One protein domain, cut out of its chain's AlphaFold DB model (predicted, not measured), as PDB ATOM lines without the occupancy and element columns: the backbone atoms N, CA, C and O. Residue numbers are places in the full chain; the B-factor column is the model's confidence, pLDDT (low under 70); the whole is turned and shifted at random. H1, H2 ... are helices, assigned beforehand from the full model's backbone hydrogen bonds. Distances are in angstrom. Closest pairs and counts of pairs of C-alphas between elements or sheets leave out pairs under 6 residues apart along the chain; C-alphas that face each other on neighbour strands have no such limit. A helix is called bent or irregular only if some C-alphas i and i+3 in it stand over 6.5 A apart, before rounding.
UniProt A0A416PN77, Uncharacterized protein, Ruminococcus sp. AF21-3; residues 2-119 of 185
ATOM      1  N   ASP A   2     129.189 181.057  95.141       30.91
ATOM      2  CA  ASP A   2     127.763 180.872  94.872       30.91
ATOM      3  C   ASP A   2     127.561 179.681  93.917       30.91
ATOM      4  O   ASP A   2     128.059 179.704  92.792       30.91
ATOM      5  N   LYS A   3     126.875 178.629  94.384       36.41
ATOM      6  CA  LYS A   3     126.657 177.372  93.645       36.41
ATOM      7  C   LYS A   3     125.872 177.584  92.340       36.41
ATOM      8  O   LYS A   3     126.017 176.802  91.407       36.41
ATOM      9  N   SER A   4     125.120 178.683  92.228       33.88
ATOM     10  CA  SER A   4     124.423 179.063  90.992       33.88
ATOM     11  C   SER A   4     125.377 179.474  89.855       33.88
ATOM     12  O   SER A   4     125.065 179.265  88.682       33.88
ATOM     13  N   ARG A   5     126.583 179.979  90.172       33.78
ATOM     14  CA  ARG A   5     127.603 180.335  89.167       33.78
ATOM     15  C   ARG A   5     128.292 179.127  88.538       33.78
ATOM     16  O   ARG A   5     128.710 179.249  87.394       33.78
ATOM     17  N   GLN A   6     128.399 177.997  89.240       42.00
ATOM     18  CA  GLN A   6     129.053 176.783  88.725       42.00
ATOM     19  C   GLN A   6     128.228 176.142  87.589       42.00
ATOM     20  O   GLN A   6     128.765 175.750  86.559       42.00
ATOM     21  N   PHE A   7     126.898 176.122  87.732       44.97
ATOM     22  CA  PHE A   7     125.988 175.628  86.692       44.97
ATOM     23  C   PHE A   7     126.015 176.502  85.428       44.97
ATOM     24  O   PHE A   7     126.057 175.995  84.307       44.97
ATOM     25  N   LEU A   8     126.045 177.827  85.606       40.31
ATOM     26  CA  LEU A   8     126.155 178.776  84.498       40.31
ATOM     27  C   LEU A   8     127.542 178.739  83.840       40.31
ATOM     28  O   LEU A   8     127.612 178.819  82.617       40.31
ATOM     29  N   SER A   9     128.633 178.563  84.597       48.28
ATOM     30  CA  SER A   9     129.980 178.471  84.016       48.28
ATOM     31  C   SER A   9     130.165 177.222  83.154       48.28
ATOM     32  O   SER A   9     130.777 177.303  82.092       48.28
ATOM     33  N   ASP A  10     129.586 176.088  83.539       56.06
ATOM     34  CA  ASP A  10     129.756 174.842  82.783       56.06
ATOM     35  C   ASP A  10     128.908 174.815  81.494       56.06
ATOM     36  O   ASP A  10     129.316 174.239  80.488       56.06
ATOM     37  N   LEU A  11     127.758 175.502  81.473       60.97
ATOM     38  CA  LEU A  11     126.996 175.753  80.241       60.97
ATOM     39  C   LEU A  11     127.683 176.779  79.335       60.97
ATOM     40  O   LEU A  11     127.606 176.641  78.116       60.97
ATOM     41  N   THR A  12     128.382 177.772  79.904       63.31
ATOM     42  CA  THR A  12     129.098 178.770  79.091       63.31
ATOM     43  C   THR A  12     130.194 178.161  78.233       63.31
ATOM     44  O   THR A  12     130.482 178.710  77.175       63.31
ATOM     45  N   PHE A  13     130.757 177.017  78.632       67.56
ATOM     46  CA  PHE A  13     131.743 176.308  77.824       67.56
ATOM     47  C   PHE A  13     131.184 175.960  76.439       67.56
ATOM     48  O   PHE A  13     131.817 176.254  75.437       67.56
ATOM     49  N   TYR A  14     129.945 175.472  76.374       73.25
ATOM     50  CA  TYR A  14     129.276 175.103  75.122       73.25
ATOM     51  C   TYR A  14     128.653 176.289  74.361       73.25
ATOM     52  O   TYR A  14     128.078 176.099  73.291       73.25
ATOM     53  N   ASN A  15     128.773 177.526  74.864       77.44
ATOM     54  CA  ASN A  15     128.362 178.721  74.112       77.44
ATOM     55  C   ASN A  15     129.380 179.109  73.025       77.44
ATOM     56  O   ASN A  15     129.043 179.878  72.128       77.44
ATOM     57  N   TYR A  16     130.612 178.593  73.100       72.06
ATOM     58  CA  TYR A  16     131.676 178.854  72.125       72.06
ATOM     59  C   TYR A  16     131.654 177.886  70.929       72.06
ATOM     60  O   TYR A  16     132.506 177.987  70.048       72.06
ATOM     61  N   GLY A  17     130.679 176.973  70.882       77.94
ATOM     62  CA  GLY A  17     130.511 175.971  69.833       77.94
ATOM     63  C   GLY A  17     130.388 174.557  70.397       77.94
ATOM     64  O   GLY A  17     130.319 174.348  71.606       77.94
ATOM     65  N   THR A  18     130.343 173.571  69.503       77.50
ATOM     66  CA  THR A  18     130.285 172.141  69.858       77.50
ATOM     67  C   THR A  18     131.437 171.334  69.262       77.50
ATOM     68  O   THR A  18     131.451 170.118  69.399       77.50
ATOM     69  N   ASP A  19     132.437 171.989  68.673       82.00
ATOM     70  CA  ASP A  19     133.622 171.335  68.096       82.00
ATOM     71  C   ASP A  19     134.767 171.221  69.118       82.00
ATOM     72  O   ASP A  19     135.950 171.265  68.785       82.00
ATOM     73  N   HIS A  20     134.418 171.126  70.402       84.69
ATOM     74  CA  HIS A  20     135.362 171.002  71.505       84.69
ATOM     75  C   HIS A  20     134.851 170.031  72.571       84.69
ATOM     76  O   HIS A  20     133.650 169.783  72.702       84.69
ATOM     77  N   GLN A  21     135.771 169.544  73.397       88.75
ATOM     78  CA  GLN A  21     135.494 168.599  74.474       88.75
ATOM     79  C   GLN A  21     135.754 169.228  75.847       88.75
ATOM     80  O   GLN A  21     136.782 169.876  76.061       88.75
ATOM     81  N   GLU A  22     134.839 169.006  76.796       88.62
ATOM     82  CA  GLU A  22     135.094 169.292  78.212       88.62
ATOM     83  C   GLU A  22     136.211 168.361  78.703       88.62
ATOM     84  O   GLU A  22     136.176 167.152  78.479       88.62
ATOM     85  N   CYS A  23     137.229 168.911  79.365       89.94
ATOM     86  CA  CYS A  23     138.361 168.114  79.827       89.94
ATOM     87  C   CYS A  23     137.878 166.999  80.768       89.94
ATOM     88  O   CYS A  23     137.355 167.272  81.851       89.94
ATOM     89  N   LEU A  24     138.117 165.733  80.413       93.19
ATOM     90  CA  LEU A  24     137.572 164.611  81.184       93.19
ATOM     91  C   LEU A  24     138.179 164.499  82.588       93.19
ATOM     92  O   LEU A  24     137.579 163.899  83.472       93.19
ATOM     93  N   ALA A  25     139.321 165.142  82.853       91.75
ATOM     94  CA  ALA A  25     139.852 165.267  84.211       91.75
ATOM     95  C   ALA A  25     138.946 166.116  85.128       91.75
ATOM     96  O   ALA A  25     138.928 165.898  86.342       91.75
ATOM     97  N   HIS A  26     138.201 167.077  84.570       90.56
ATOM     98  CA  HIS A  26     137.167 167.825  85.290       90.56
ATOM     99  C   HIS A  26     135.920 166.976  85.479       90.56
ATOM    100  O   HIS A  26     135.452 166.862  86.608       90.56
ATOM    101  N   VAL A  27     135.466 166.295  84.427       93.94
ATOM    102  CA  VAL A  27     134.316 165.379  84.484       93.94
ATOM    103  C   VAL A  27     134.522 164.299  85.550       93.94
ATOM    104  O   VAL A  27     133.671 164.125  86.414       93.94
ATOM    105  N   LEU A  28     135.691 163.650  85.590       96.12
ATOM    106  CA  LEU A  28     136.043 162.674  86.631       96.12
ATOM    107  C   LEU A  28     136.027 163.282  88.044       96.12
ATOM    108  O   LEU A  28     135.598 162.633  88.998       96.12
ATOM    109  N   ARG A  29     136.461 164.541  88.200       94.56
ATOM    110  CA  ARG A  29     136.402 165.253  89.488       94.56
ATOM    111  C   ARG A  29     134.956 165.528  89.905       94.56
ATOM    112  O   ARG A  29     134.642 165.380  91.083       94.56
ATOM    113  N   TYR A  30     134.092 165.900  88.963       95.19
ATOM    114  CA  TYR A  30     132.667 166.112  89.213       95.19
ATOM    115  C   TYR A  30     131.948 164.803  89.551       95.19
ATOM    116  O   TYR A  30     131.203 164.769  90.525       95.19
ATOM    117  N   LEU A  31     132.245 163.714  88.834       97.25
ATOM    118  CA  LEU A  31     131.729 162.377  89.136       97.25
ATOM    119  C   LEU A  31     132.134 161.932  90.541       97.25
ATOM    120  O   LEU A  31     131.285 161.478  91.301       97.25
ATOM    121  N   LYS A  32     133.393 162.153  90.936       96.88
ATOM    122  CA  LYS A  32     133.842 161.881  92.306       96.88
ATOM    123  C   LYS A  32     133.102 162.732  93.342       96.88
ATOM    124  O   LYS A  32     132.700 162.219  94.378       96.88
ATOM    125  N   GLY A  33     132.864 164.008  93.037       95.00
ATOM    126  CA  GLY A  33     132.015 164.868  93.858       95.00
ATOM    127  C   GLY A  33     130.597 164.311  94.015       95.00
ATOM    128  O   GLY A  33     130.089 164.281  95.132       95.00
ATOM    129  N   SER A  34     129.975 163.827  92.937       95.38
ATOM    130  CA  SER A  34     128.660 163.173  93.013       95.38
ATOM    131  C   SER A  34     128.723 161.891  93.839       95.38
ATOM    132  O   SER A  34     127.871 161.699  94.692       95.38
ATOM    133  N   MET A  35     129.759 161.060  93.696       96.00
ATOM    134  CA  MET A  35     129.928 159.848  94.512       96.00
ATOM    135  C   MET A  35     130.005 160.150  96.015       96.00
ATOM    136  O   MET A  35     129.421 159.423  96.813       96.00
ATOM    137  N   ASP A  36     130.711 161.217  96.397       95.12
ATOM    138  CA  ASP A  36     130.878 161.606  97.801       95.12
ATOM    139  C   ASP A  36     129.585 162.199  98.403       95.12
ATOM    140  O   ASP A  36     129.341 162.057  99.600       95.12
ATOM    141  N   ASN A  37     128.758 162.873  97.592       93.94
ATOM    142  CA  ASN A  37     127.536 163.556  98.050       93.94
ATOM    143  C   ASN A  37     126.249 162.741  97.833       93.94
ATOM    144  O   ASN A  37     125.248 162.980  98.504       93.94
ATOM    145  N   GLU A  38     126.269 161.793  96.903       93.69
ATOM    146  CA  GLU A  38     125.153 160.930  96.518       93.69
ATOM    147  C   GLU A  38     125.618 159.454  96.514       93.69
ATOM    148  O   GLU A  38     125.652 158.807  95.461       93.69
ATOM    149  N   PRO A  39     126.019 158.903  97.677       92.56
ATOM    150  CA  PRO A  39     126.669 157.590  97.767       92.56
ATOM    151  C   PRO A  39     125.761 156.418  97.377       92.56
ATOM    152  O   PRO A  39     126.270 155.367  96.968       92.56
ATOM    153  N   ASP A  40     124.444 156.603  97.480       92.25
ATOM    154  CA  ASP A  40     123.420 155.605  97.143       92.25
ATOM    155  C   ASP A  40     123.196 155.472  95.629       92.25
ATOM    156  O   ASP A  40     122.568 154.519  95.171       92.25
ATOM    157  N   ARG A  41     123.732 156.407  94.836       93.62
ATOM    158  CA  ARG A  41     123.660 156.369  93.374       93.62
ATOM    159  C   ARG A  41     124.694 155.410  92.810       93.62
ATOM    160  O   ARG A  41     125.815 155.302  93.321       93.62
ATOM    161  N   THR A  42     124.322 154.719  91.739       97.19
ATOM    162  CA  THR A  42     125.229 153.794  91.044       97.19
ATOM    163  C   THR A  42     125.746 154.383  89.741       97.19
ATOM    164  O   THR A  42     126.916 154.186  89.410       97.19
ATOM    165  N   TRP A  43     124.940 155.215  89.067       98.06
ATOM    166  CA  TRP A  43     125.311 155.814  87.783       98.06
ATOM    167  C   TRP A  43     126.645 156.572  87.825       98.06
ATOM    168  O   TRP A  43     127.418 156.513  86.871       98.06
ATOM    169  N   ASN A  44     126.941 157.272  88.926       97.44
ATOM    170  CA  ASN A  44     128.146 158.090  89.055       97.44
ATOM    171  C   ASN A  44     129.424 157.231  89.126       97.44
ATOM    172  O   ASN A  44     130.422 157.566  88.487       97.44
ATOM    173  N   LYS A  45     129.378 156.093  89.826       97.94
ATOM    174  CA  LYS A  45     130.468 155.108  89.922       97.94
ATOM    175  C   LYS A  45     130.690 154.409  88.585       97.94
ATOM    176  O   LYS A  45     131.834 154.283  88.139       97.94
ATOM    177  N   ASP A  46     129.602 154.003  87.940       98.38
ATOM    178  CA  ASP A  46     129.646 153.322  86.647       98.38
ATOM    179  C   ASP A  46     130.184 154.258  85.563       98.38
ATOM    180  O   ASP A  46     131.099 153.894  84.823       98.38
ATOM    181  N   MET A  47     129.688 155.500  85.517       98.50
ATOM    182  CA  MET A  47     130.148 156.512  84.568       98.50
ATOM    183  C   MET A  47     131.614 156.881  84.812       98.50
ATOM    184  O   MET A  47     132.386 156.992  83.861       98.50
ATOM    185  N   HIS A  48     132.035 157.025  86.074       98.44
ATOM    186  CA  HIS A  48     133.436 157.290  86.407       98.44
ATOM    187  C   HIS A  48     134.347 156.173  85.895       98.44
ATOM    188  O   HIS A  48     135.365 156.447  85.259       98.44
ATOM    189  N   SER A  49     133.961 154.918  86.130       98.31
ATOM    190  CA  SER A  49     134.716 153.748  85.675       98.31
ATOM    191  C   SER A  49     134.784 153.682  84.148       98.31
ATOM    192  O   SER A  49     135.867 153.496  83.595       98.31
ATOM    193  N   LEU A  50     133.662 153.927  83.461       98.44
ATOM    194  CA  LEU A  50     133.600 153.954  82.000       98.44
ATOM    195  C   LEU A  50     134.502 155.047  81.411       98.44
ATOM    196  O   LEU A  50     135.269 154.782  80.490       98.44
ATOM    197  N   VAL A  51     134.461 156.268  81.952       97.75
ATOM    198  CA  VAL A  51     135.314 157.373  81.483       97.75
ATOM    199  C   VAL A  51     136.796 157.044  81.663       97.75
ATOM    200  O   VAL A  51     137.591 157.297  80.757       97.75
ATOM    201  N   GLN A  52     137.185 156.437  82.788       97.56
ATOM    202  CA  GLN A  52     138.568 155.987  82.983       97.56
ATOM    203  C   GLN A  52     138.980 154.909  81.978       97.56
ATOM    204  O   GLN A  52     140.090 154.969  81.449       97.56
ATOM    205  N   GLU A  53     138.096 153.952  81.698       97.62
ATOM    206  CA  GLU A  53     138.332 152.893  80.717       97.62
ATOM    207  C   GLU A  53     138.529 153.466  79.310       97.62
ATOM    208  O   GLU A  53     139.512 153.129  78.655       97.62
ATOM    209  N   MET A  54     137.674 154.399  78.876       96.81
ATOM    210  CA  MET A  54     137.797 155.048  77.566       96.81
ATOM    211  C   MET A  54     139.095 155.863  77.441       96.81
ATOM    212  O   MET A  54     139.762 155.818  76.407       96.81
ATOM    213  N   ILE A  55     139.494 156.579  78.501       94.75
ATOM    214  CA  ILE A  55     140.776 157.303  78.537       94.75
ATOM    215  C   ILE A  55     141.947 156.321  78.433       94.75
ATOM    216  O   ILE A  55     142.893 156.571  77.688       94.75
ATOM    217  N   HIS A  56     141.905 155.212  79.177       94.88
ATOM    218  CA  HIS A  56     142.962 154.204  79.145       94.88
ATOM    219  C   HIS A  56     143.067 153.542  77.771       94.88
ATOM    220  O   HIS A  56     144.167 153.432  77.235       94.88
ATOM    221  N   PHE A  57     141.925 153.180  77.184       93.94
ATOM    222  CA  PHE A  57     141.832 152.662  75.826       93.94
ATOM    223  C   PHE A  57     142.481 153.622  74.824       93.94
ATOM    224  O   PHE A  57     143.390 153.218  74.105       93.94
ATOM    225  N   ARG A  58     142.102 154.909  74.831       91.31
ATOM    226  CA  ARG A  58     142.676 155.898  73.907       91.31
ATOM    227  C   ARG A  58     144.180 156.092  74.112       91.31
ATOM    228  O   ARG A  58     144.912 156.179  73.135       91.31
ATOM    229  N   ASN A  59     144.643 156.142  75.361       89.88
ATOM    230  CA  ASN A  59     146.066 156.298  75.682       89.88
ATOM    231  C   ASN A  59     146.908 155.058  75.332       89.88
ATOM    232  O   ASN A  59     148.131 155.163  75.277       89.88
ATOM    233  N   GLY A  60     146.278 153.894  75.152       88.44
ATOM    234  CA  GLY A  60     146.940 152.668  74.708       88.44
ATOM    235  C   GLY A  60     147.198 152.613  73.200       88.44
ATOM    236  O   GLY A  60     148.003 151.791  72.767       88.44
ATOM    237  N   LEU A  61     146.545 153.475  72.415       88.62
ATOM    238  CA  LEU A  61     146.718 153.566  70.965       88.62
ATOM    239  C   LEU A  61     147.924 154.440  70.607       88.62
ATOM    240  O   LEU A  61     148.301 155.351  71.350       88.62
ATOM    241  N   GLN A  62     148.515 154.199  69.435       85.31
ATOM    242  CA  GLN A  62     149.526 155.112  68.904       85.31
ATOM    243  C   GLN A  62     148.904 156.473  68.533       85.31
ATOM    244  O   GLN A  62     147.726 156.541  68.181       85.31
ATOM    245  N   PRO A  63     149.671 157.581  68.542       78.31
ATOM    246  CA  PRO A  63     149.126 158.917  68.274       78.31
ATOM    247  C   PRO A  63     148.380 159.057  66.936       78.31
ATOM    248  O   PRO A  63     147.433 159.833  66.838       78.31
ATOM    249  N   SER A  64     148.799 158.304  65.915       80.00
ATOM    250  CA  SER A  64     148.200 158.282  64.574       80.00
ATOM    251  C   SER A  64     147.208 157.138  64.355       80.00
ATOM    252  O   SER A  64     146.719 156.967  63.244       80.00
ATOM    253  N   GLU A  65     146.973 156.308  65.369       86.56
ATOM    254  CA  GLU A  65     146.084 155.155  65.283       86.56
ATOM    255  C   GLU A  65     144.656 155.571  65.639       86.56
ATOM    256  O   GLU A  65     144.394 156.164  66.694       86.56
ATOM    257  N   GLU A  66     143.738 155.281  64.721       85.81
ATOM    258  CA  GLU A  66     142.306 155.479  64.910       85.81
ATOM    259  C   GLU A  66     141.736 154.399  65.830       85.81
ATOM    260  O   GLU A  66     142.174 153.248  65.824       85.81
ATOM    261  N   ALA A  67     140.759 154.781  66.651       88.12
ATOM    262  CA  ALA A  67     140.073 153.832  67.507       88.12
ATOM    263  C   ALA A  67     139.226 152.869  66.665       88.12
ATOM    264  O   ALA A  67     138.537 153.292  65.740       88.12
ATOM    265  N   ASP A  68     139.236 151.582  67.023       91.19
ATOM    266  CA  ASP A  68     138.366 150.583  66.399       91.19
ATOM    267  C   ASP A  68     136.886 151.015  66.517       91.19
ATOM    268  O   ASP A  68     136.374 151.121  67.641       91.19
ATOM    269  N   PRO A  69     136.171 151.230  65.392       92.25
ATOM    270  CA  PRO A  69     134.776 151.663  65.402       92.25
ATOM    271  C   PRO A  69     133.851 150.734  66.192       92.25
ATOM    272  O   PRO A  69     132.905 151.204  66.829       92.25
ATOM    273  N   CYS A  70     134.124 149.424  66.202       94.19
ATOM    274  CA  CYS A  70     133.346 148.473  66.994       94.19
ATOM    275  C   CYS A  70     133.500 148.745  68.495       94.19
ATOM    276  O   CYS A  70     132.509 148.741  69.228       94.19
ATOM    277  N   LYS A  71     134.722 149.047  68.949       94.06
ATOM    278  CA  LYS A  71     134.988 149.404  70.348       94.06
ATOM    279  C   LYS A  71     134.405 150.753  70.734       94.06
ATOM    280  O   LYS A  71     133.845 150.878  71.820       94.06
ATOM    281  N   VAL A  72     134.487 151.747  69.852       95.12
ATOM    282  CA  VAL A  72     133.865 153.057  70.098       95.12
ATOM    283  C   VAL A  72     132.348 152.915  70.241       95.12
ATOM    284  O   VAL A  72     131.773 153.442  71.191       95.12
ATOM    285  N   SER A  73     131.705 152.129  69.373       96.75
ATOM    286  CA  SER A  73     130.263 151.869  69.454       96.75
ATOM    287  C   SER A  73     129.859 151.170  70.763       96.75
ATOM    288  O   SER A  73     128.871 151.560  71.387       96.75
ATOM    289  N   GLU A  74     130.658 150.202  71.228       97.69
ATOM    290  CA  GLU A  74     130.464 149.534  72.524       97.69
ATOM    291  C   GLU A  74     130.516 150.537  73.694       97.69
ATOM    292  O   GLU A  74     129.667 150.505  74.592       97.69
ATOM    293  N   PHE A  75     131.481 151.462  73.680       98.00
ATOM    294  CA  PHE A  75     131.578 152.512  74.696       98.00
ATOM    295  C   PHE A  75     130.374 153.451  74.678       98.00
ATOM    296  O   PHE A  75     129.828 153.756  75.739       98.00
ATOM    297  N   GLU A  76     129.926 153.875  73.498       98.12
ATOM    298  CA  GLU A  76     128.747 154.731  73.362       98.12
ATOM    299  C   GLU A  76     127.470 154.057  73.868       98.12
ATOM    300  O   GLU A  76     126.640 154.703  74.511       98.12
ATOM    301  N   GLU A  77     127.297 152.761  73.601       98.12
ATOM    302  CA  GLU A  77     126.150 151.999  74.091       98.12
ATOM    303  C   GLU A  77     126.163 151.890  75.619       98.12
ATOM    304  O   GLU A  77     125.156 152.177  76.274       98.12
ATOM    305  N   ARG A  78     127.320 151.560  76.205       98.50
ATOM    306  CA  ARG A  78     127.497 151.533  77.665       98.50
ATOM    307  C   ARG A  78     127.245 152.907  78.283       98.50
ATOM    308  O   ARG A  78     126.566 152.993  79.304       98.50
ATOM    309  N   TYR A  79     127.731 153.974  77.653       98.50
ATOM    310  CA  TYR A  79     127.523 155.352  78.099       98.50
ATOM    311  C   TYR A  79     126.031 155.706  78.138       98.50
ATOM    312  O   TYR A  79     125.534 156.165  79.168       98.50
ATOM    313  N   ARG A  80     125.292 155.421  77.054       98.44
ATOM    314  CA  ARG A  80     123.835 155.631  76.980       98.44
ATOM    315  C   ARG A  80     123.093 154.842  78.056       98.44
ATOM    316  O   ARG A  80     122.266 155.410  78.762       98.44
ATOM    317  N   LYS A  81     123.444 153.570  78.252       98.50
ATOM    318  CA  LYS A  81     122.830 152.716  79.278       98.50
ATOM    319  C   LYS A  81     123.026 153.262  80.696       98.50
ATOM    320  O   LYS A  81     122.110 153.192  81.513       98.50
ATOM    321  N   ILE A  82     124.201 153.816  81.001       98.50
ATOM    322  CA  ILE A  82     124.455 154.436  82.310       98.50
ATOM    323  C   ILE A  82     123.629 155.716  82.478       98.50
ATOM    324  O   ILE A  82     123.087 155.941  83.557       98.50
ATOM    325  N   LEU A  83     123.478 156.535  81.431       98.00
ATOM    326  CA  LEU A  83     122.615 157.722  81.482       98.00
ATOM    327  C   LEU A  83     121.132 157.363  81.649       98.00
ATOM    328  O   LEU A  83     120.422 158.026  82.403       98.00
ATOM    329  N   GLU A  84     120.663 156.288  81.016       97.88
ATOM    330  CA  GLU A  84     119.318 155.757  81.264       97.88
ATOM    331  C   GLU A  84     119.139 155.320  82.723       97.88
ATOM    332  O   GLU A  84     118.084 155.558  83.314       97.88
ATOM    333  N   ASN A  85     120.163 154.705  83.324       97.31
ATOM    334  CA  ASN A  85     120.145 154.365  84.745       97.31
ATOM    335  C   ASN A  85     120.117 155.624  85.627       97.31
ATOM    336  O   ASN A  85     119.285 155.718  86.524       97.31
ATOM    337  N   ALA A  86     120.951 156.624  85.326       96.88
ATOM    338  CA  ALA A  86     120.953 157.911  86.022       96.88
ATOM    339  C   ALA A  86     119.567 158.572  85.992       96.88
ATOM    340  O   ALA A  86     119.079 159.035  87.021       96.88
ATOM    341  N   ARG A  87     118.900 158.560  84.830       97.06
ATOM    342  CA  ARG A  87     117.536 159.072  84.677       97.06
ATOM    343  C   ARG A  87     116.559 158.360  85.611       97.06
ATOM    344  O   ARG A  87     115.854 159.036  86.350       97.06
ATOM    345  N   LYS A  88     116.551 157.023  85.618       97.00
ATOM    346  CA  LYS A  88     115.679 156.224  86.500       97.00
ATOM    347  C   LYS A  88     115.947 156.509  87.974       97.00
ATOM    348  O   LYS A  88     115.009 156.695  88.740       97.00
ATOM    349  N   GLU A  89     117.219 156.579  88.361       96.19
ATOM    350  CA  GLU A  89     117.613 156.917  89.726       96.19
ATOM    351  C   GLU A  89     117.067 158.298  90.133       96.19
ATOM    352  O   GLU A  89     116.486 158.429  91.212       96.19
ATOM    353  N   TYR A  90     117.209 159.319  89.281       94.88
ATOM    354  CA  TYR A  90     116.720 160.674  89.568       94.88
ATOM    355  C   TYR A  90     115.195 160.842  89.456       94.88
ATOM    356  O   TYR A  90     114.649 161.763  90.063       94.88
ATOM    357  N   GLU A  91     114.504 159.982  88.705       93.75
ATOM    358  CA  GLU A  91     113.037 159.917  88.672       93.75
ATOM    359  C   GLU A  91     112.463 159.309  89.960       93.75
ATOM    360  O   GLU A  91     111.482 159.831  90.489       93.75
ATOM    361  N   ASP A  92     113.081 158.241  90.478       92.75
ATOM    362  CA  ASP A  92     112.660 157.570  91.717       92.75
ATOM    363  C   ASP A  92     112.965 158.417  92.959       92.75
ATOM    364  O   ASP A  92     112.108 158.662  93.809       92.75
ATOM    365  N   VAL A  93     114.191 158.938  93.032       90.81
ATOM    366  CA  VAL A  93     114.617 159.845  94.096       90.81
ATOM    367  C   VAL A  93     115.124 161.127  93.437       90.81
ATOM    368  O   VAL A  93     116.189 161.109  92.825       90.81
ATOM    369  N   PRO A  94     114.422 162.262  93.554       90.19
ATOM    370  CA  PRO A  94     114.880 163.522  92.975       90.19
ATOM    371  C   PRO A  94     116.208 164.019  93.560       90.19
ATOM    372  O   PRO A  94     116.628 163.635  94.654       90.19
ATOM    373  N   ALA A  95     116.870 164.922  92.834       88.38
ATOM    374  CA  ALA A  95     118.068 165.595  93.323       88.38
ATOM    375  C   ALA A  95     117.762 166.441  94.569       88.38
ATOM    376  O   ALA A  95     116.739 167.124  94.640       88.38
ATOM    377  N   ASN A  96     118.678 166.432  95.536       84.88
ATOM    378  CA  ASN A  96     118.535 167.200  96.767       84.88
ATOM    379  C   ASN A  96     118.626 168.714  96.481       84.88
ATOM    380  O   ASN A  96     119.496 169.169  95.737       84.88
ATOM    381  N   ASP A  97     117.792 169.525  97.130       81.94
ATOM    382  CA  ASP A  97     117.861 170.987  97.034       81.94
ATOM    383  C   ASP A  97     119.212 171.570  97.486       81.94
ATOM    384  O   ASP A  97     119.645 172.603  96.974       81.94
ATOM    385  N   TYR A  98     119.924 170.892  98.392       82.94
ATOM    386  CA  TYR A  98     121.243 171.310  98.879       82.94
ATOM    387  C   TYR A  98     122.414 170.884  97.973       82.94
ATOM    388  O   TYR A  98     123.486 171.512  98.013       82.94
ATOM    389  N   TYR A  99     122.226 169.841  97.155       88.50
ATOM    390  CA  TYR A  99     123.230 169.309  96.232       88.50
ATOM    391  C   TYR A  99     122.585 168.899  94.903       88.50
ATOM    392  O   TYR A  99     121.953 167.850  94.802       88.50
ATOM    393  N   ARG A 100     122.787 169.729  93.873       90.38
ATOM    394  CA  ARG A 100     122.296 169.484  92.507       90.38
ATOM    395  C   ARG A 100     123.406 169.219  91.494       90.38
ATOM    396  O   ARG A 100     123.109 168.987  90.327       90.38
ATOM    397  N   ASP A 101     124.671 169.257  91.907       90.31
ATOM    398  CA  ASP A 101     125.796 169.218  90.969       90.31
ATOM    399  C   ASP A 101     125.878 167.878  90.223       90.31
ATOM    400  O   ASP A 101     126.139 167.880  89.024       90.31
ATOM    401  N   GLY A 102     125.570 166.754  90.884       93.19
ATOM    402  CA  GLY A 102     125.497 165.442  90.230       93.19
ATOM    403  C   GLY A 102     124.388 165.361  89.179       93.19
ATOM    404  O   GLY A 102     124.645 164.979  88.040       93.19
ATOM    405  N   TYR A 103     123.183 165.832  89.509       93.81
ATOM    406  CA  TYR A 103     122.069 165.900  88.558       93.81
ATOM    407  C   TYR A 103     122.373 166.816  87.366       93.81
ATOM    408  O   TYR A 103     122.124 166.473  86.212       93.81
ATOM    409  N   ASN A 104     122.976 167.975  87.634       93.06
ATOM    410  CA  ASN A 104     123.402 168.911  86.600       93.06
ATOM    411  C   ASN A 104     124.474 168.306  85.685       93.06
ATOM    412  O   ASN A 104     124.439 168.528  84.473       93.06
ATOM    413  N   LEU A 105     125.412 167.541  86.251       94.25
ATOM    414  CA  LEU A 105     126.417 166.806  85.490       94.25
ATOM    415  C   LEU A 105     125.762 165.749  84.601       94.25
ATOM    416  O   LEU A 105     126.080 165.704  83.417       94.25
ATOM    417  N   PHE A 106     124.825 164.959  85.130       95.31
ATOM    418  CA  PHE A 106     124.049 163.991  84.350       95.31
ATOM    419  C   PHE A 106     123.388 164.658  83.131       95.31
ATOM    420  O   PHE A 106     123.637 164.249  81.996       95.31
ATOM    421  N   LEU A 107     122.625 165.738  83.344       94.12
ATOM    422  CA  LEU A 107     121.963 166.464  82.255       94.12
ATOM    423  C   LEU A 107     122.961 167.004  81.222       94.12
ATOM    424  O   LEU A 107     122.690 166.994  80.021       94.12
ATOM    425  N   ARG A 108     124.124 167.482  81.676       92.56
ATOM    426  CA  ARG A 108     125.181 167.993  80.796       92.56
ATOM    427  C   ARG A 108     125.820 166.880  79.968       92.56
ATOM    428  O   ARG A 108     126.005 167.054  78.766       92.56
ATOM    429  N   MET A 109     126.128 165.751  80.599       94.56
ATOM    430  CA  MET A 109     126.712 164.565  79.968       94.56
ATOM    431  C   MET A 109     125.762 163.914  78.960       94.56
ATOM    432  O   MET A 109     126.226 163.385  77.951       94.56
ATOM    433  N   GLU A 110     124.454 163.988  79.206       94.81
ATOM    434  CA  GLU A 110     123.421 163.565  78.264       94.81
ATOM    435  C   GLU A 110     123.307 164.526  77.078       94.81
ATOM    436  O   GLU A 110     123.412 164.107  75.924       94.81
ATOM    437  N   LYS A 111     123.149 165.826  77.347       92.94
ATOM    438  CA  LYS A 111     122.961 166.838  76.299       92.94
ATOM    439  C   LYS A 111     124.157 166.932  75.348       92.94
ATOM    440  O   LYS A 111     123.967 167.120  74.150       92.94
ATOM    441  N   TYR A 112     125.374 166.822  75.879       92.50
ATOM    442  CA  TYR A 112     126.618 166.990  75.128       92.50
ATOM    443  C   TYR A 112     127.417 165.685  75.033       92.50
ATOM    444  O   TYR A 112     128.646 165.707  75.072       92.50
ATOM    445  N   MET A 113     126.743 164.535  74.927       94.06
ATOM    446  CA  MET A 113     127.400 163.225  74.815       94.06
ATOM    447  C   MET A 113     128.466 163.205  73.710       94.06
ATOM    448  O   MET A 113     129.589 162.775  73.952       94.06
ATOM    449  N   GLN A 114     128.141 163.734  72.527       92.62
ATOM    450  CA  GLN A 114     129.064 163.766  71.386       92.62
ATOM    451  C   GLN A 114     130.355 164.528  71.712       92.62
ATOM    452  O   GLN A 114     131.446 164.081  71.373       92.62
ATOM    453  N   ASN A 115     130.255 165.630  72.455       92.94
ATOM    454  CA  ASN A 115     131.409 166.406  72.900       92.94
ATOM    455  C   ASN A 115     132.269 165.665  73.924       92.94
ATOM    456  O   ASN A 115     133.488 165.774  73.885       92.94
ATOM    457  N   HIS A 116     131.649 164.932  74.852       93.50
ATOM    458  CA  HIS A 116     132.372 164.170  75.877       93.50
ATOM    459  C   HIS A 116     133.107 162.957  75.294       93.50
ATOM    460  O   HIS A 116     134.083 162.497  75.884       93.50
ATOM    461  N   LEU A 117     132.643 162.451  74.149       95.50
ATOM    462  CA  LEU A 117     133.215 161.301  73.448       95.50
ATOM    463  C   LEU A 117     134.054 161.697  72.224       95.50
ATOM    464  O   LEU A 117     134.593 160.823  71.551       95.50
ATOM    465  N   LEU A 118     134.213 162.996  71.952       93.88
ATOM    466  CA  LEU A 118     134.870 163.505  70.748       93.88
ATOM    467  C   LEU A 118     136.308 162.988  70.595       93.88
ATOM    468  O   LEU A 118     136.725 162.662  69.491       93.88
ATOM    469  N   PHE A 119     137.044 162.832  71.694       93.12
ATOM    470  CA  PHE A 119     138.406 162.282  71.715       93.12
ATOM    471  C   PHE A 119     138.538 160.835  71.205       93.12
ATOM    472  O   PHE A 119     139.655 160.388  70.928       93.12
TER     473      PHE A 119
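AT A GLANCE: This is residues 2 to 119 of the 185 residues of an uncharacterized protein of Ruminococcus sp. AF21-3 (UniProt A0A416PN77). The long helices H3 and H4 lie side by side as a hairpin and make one layer; H2 and H5, which meet at a slant, make a second layer over it, with H2 folding back along H3 and H5 packing on both H2 and H4. H1 is outermost, beyond H5, little H6 follows the end of H5, and the turn at residues 59 to 65 sticks out. The printed part has 118 residues with six named helices, in the order H1 to H6, and no named strand; the class is all helix. The whole is compact, with a radius of gyration of the C-alphas of 14.7 A and spans of 46 by 31 by 20 A.

IN THESE COORDINATES: Find C-alpha 69 at (134.776, 151.663, 65.402); from there H4, the longest helix, runs through residues 69 to 92 for 34.9 A, to C-alpha 92 at (112.660, 157.570, 91.717). Before it, H3 holds residues 43 to 60 over 25.5 A, and H2 residues 24 to 37 over 19.7 A. Look at C-alpha 3 at (126.657, 177.372, 93.645) for the start of H1, residues 3 to 16, 22.1 A long; it is neither bent nor irregular, but only just, with C-alphas 13 and 16 at 6.2 A. After H4 come H5, residues 101 to 111, 15.1 A, and H6, residues 113 to 116, 5.2 A.

HOW THE PARTS SIT: Start at H5, the hub, which touches three helices. With residues 83 to 90 alone H4 touches it, at a steep tilt of 45 degrees, opposite ways; the closest C-alphas, of Leu 83 and Glu 110, are 6.7 A apart. H2 touches H5 with residues 30 to 34 alone, at a steep tilt of 43 degrees, opposite ways; the closest C-alphas, of Ser 34 and Gly 102, are 4.8 A apart. H3 and H4 form a helical hairpin at a shallow tilt of 15 degrees, closest at the C-alphas of Trp 43 and Ala 86, 5.1 A. H2 and H3 form another, at 24 degrees, closest at the C-alphas of Leu 31 and Asn 44, 5.6 A. H1 and H5 only just touch, with 3 pairs of C-alphas within 8 A, the closest being those of Phe 7 and Asn 104, 7.2 A. H1 and H2 are apart. H6 touches no helix, but is near H4. In H2, H3, H4 and H5 every O i to N i+4 pair is within hydrogen-bond range; H1 has 5 of 10, and H6 is too short for such a pair.

THE WHOLE: Look to Ser 64 and Asp 97 for the two C-alphas farthest apart, 46.2 A. The printed part has no cut, and no link is long; those from H2 to H3 and from H5 to H6 are tight. The mean pLDDT of the printed part is 87.9, and residues 2 to 13 are under 70.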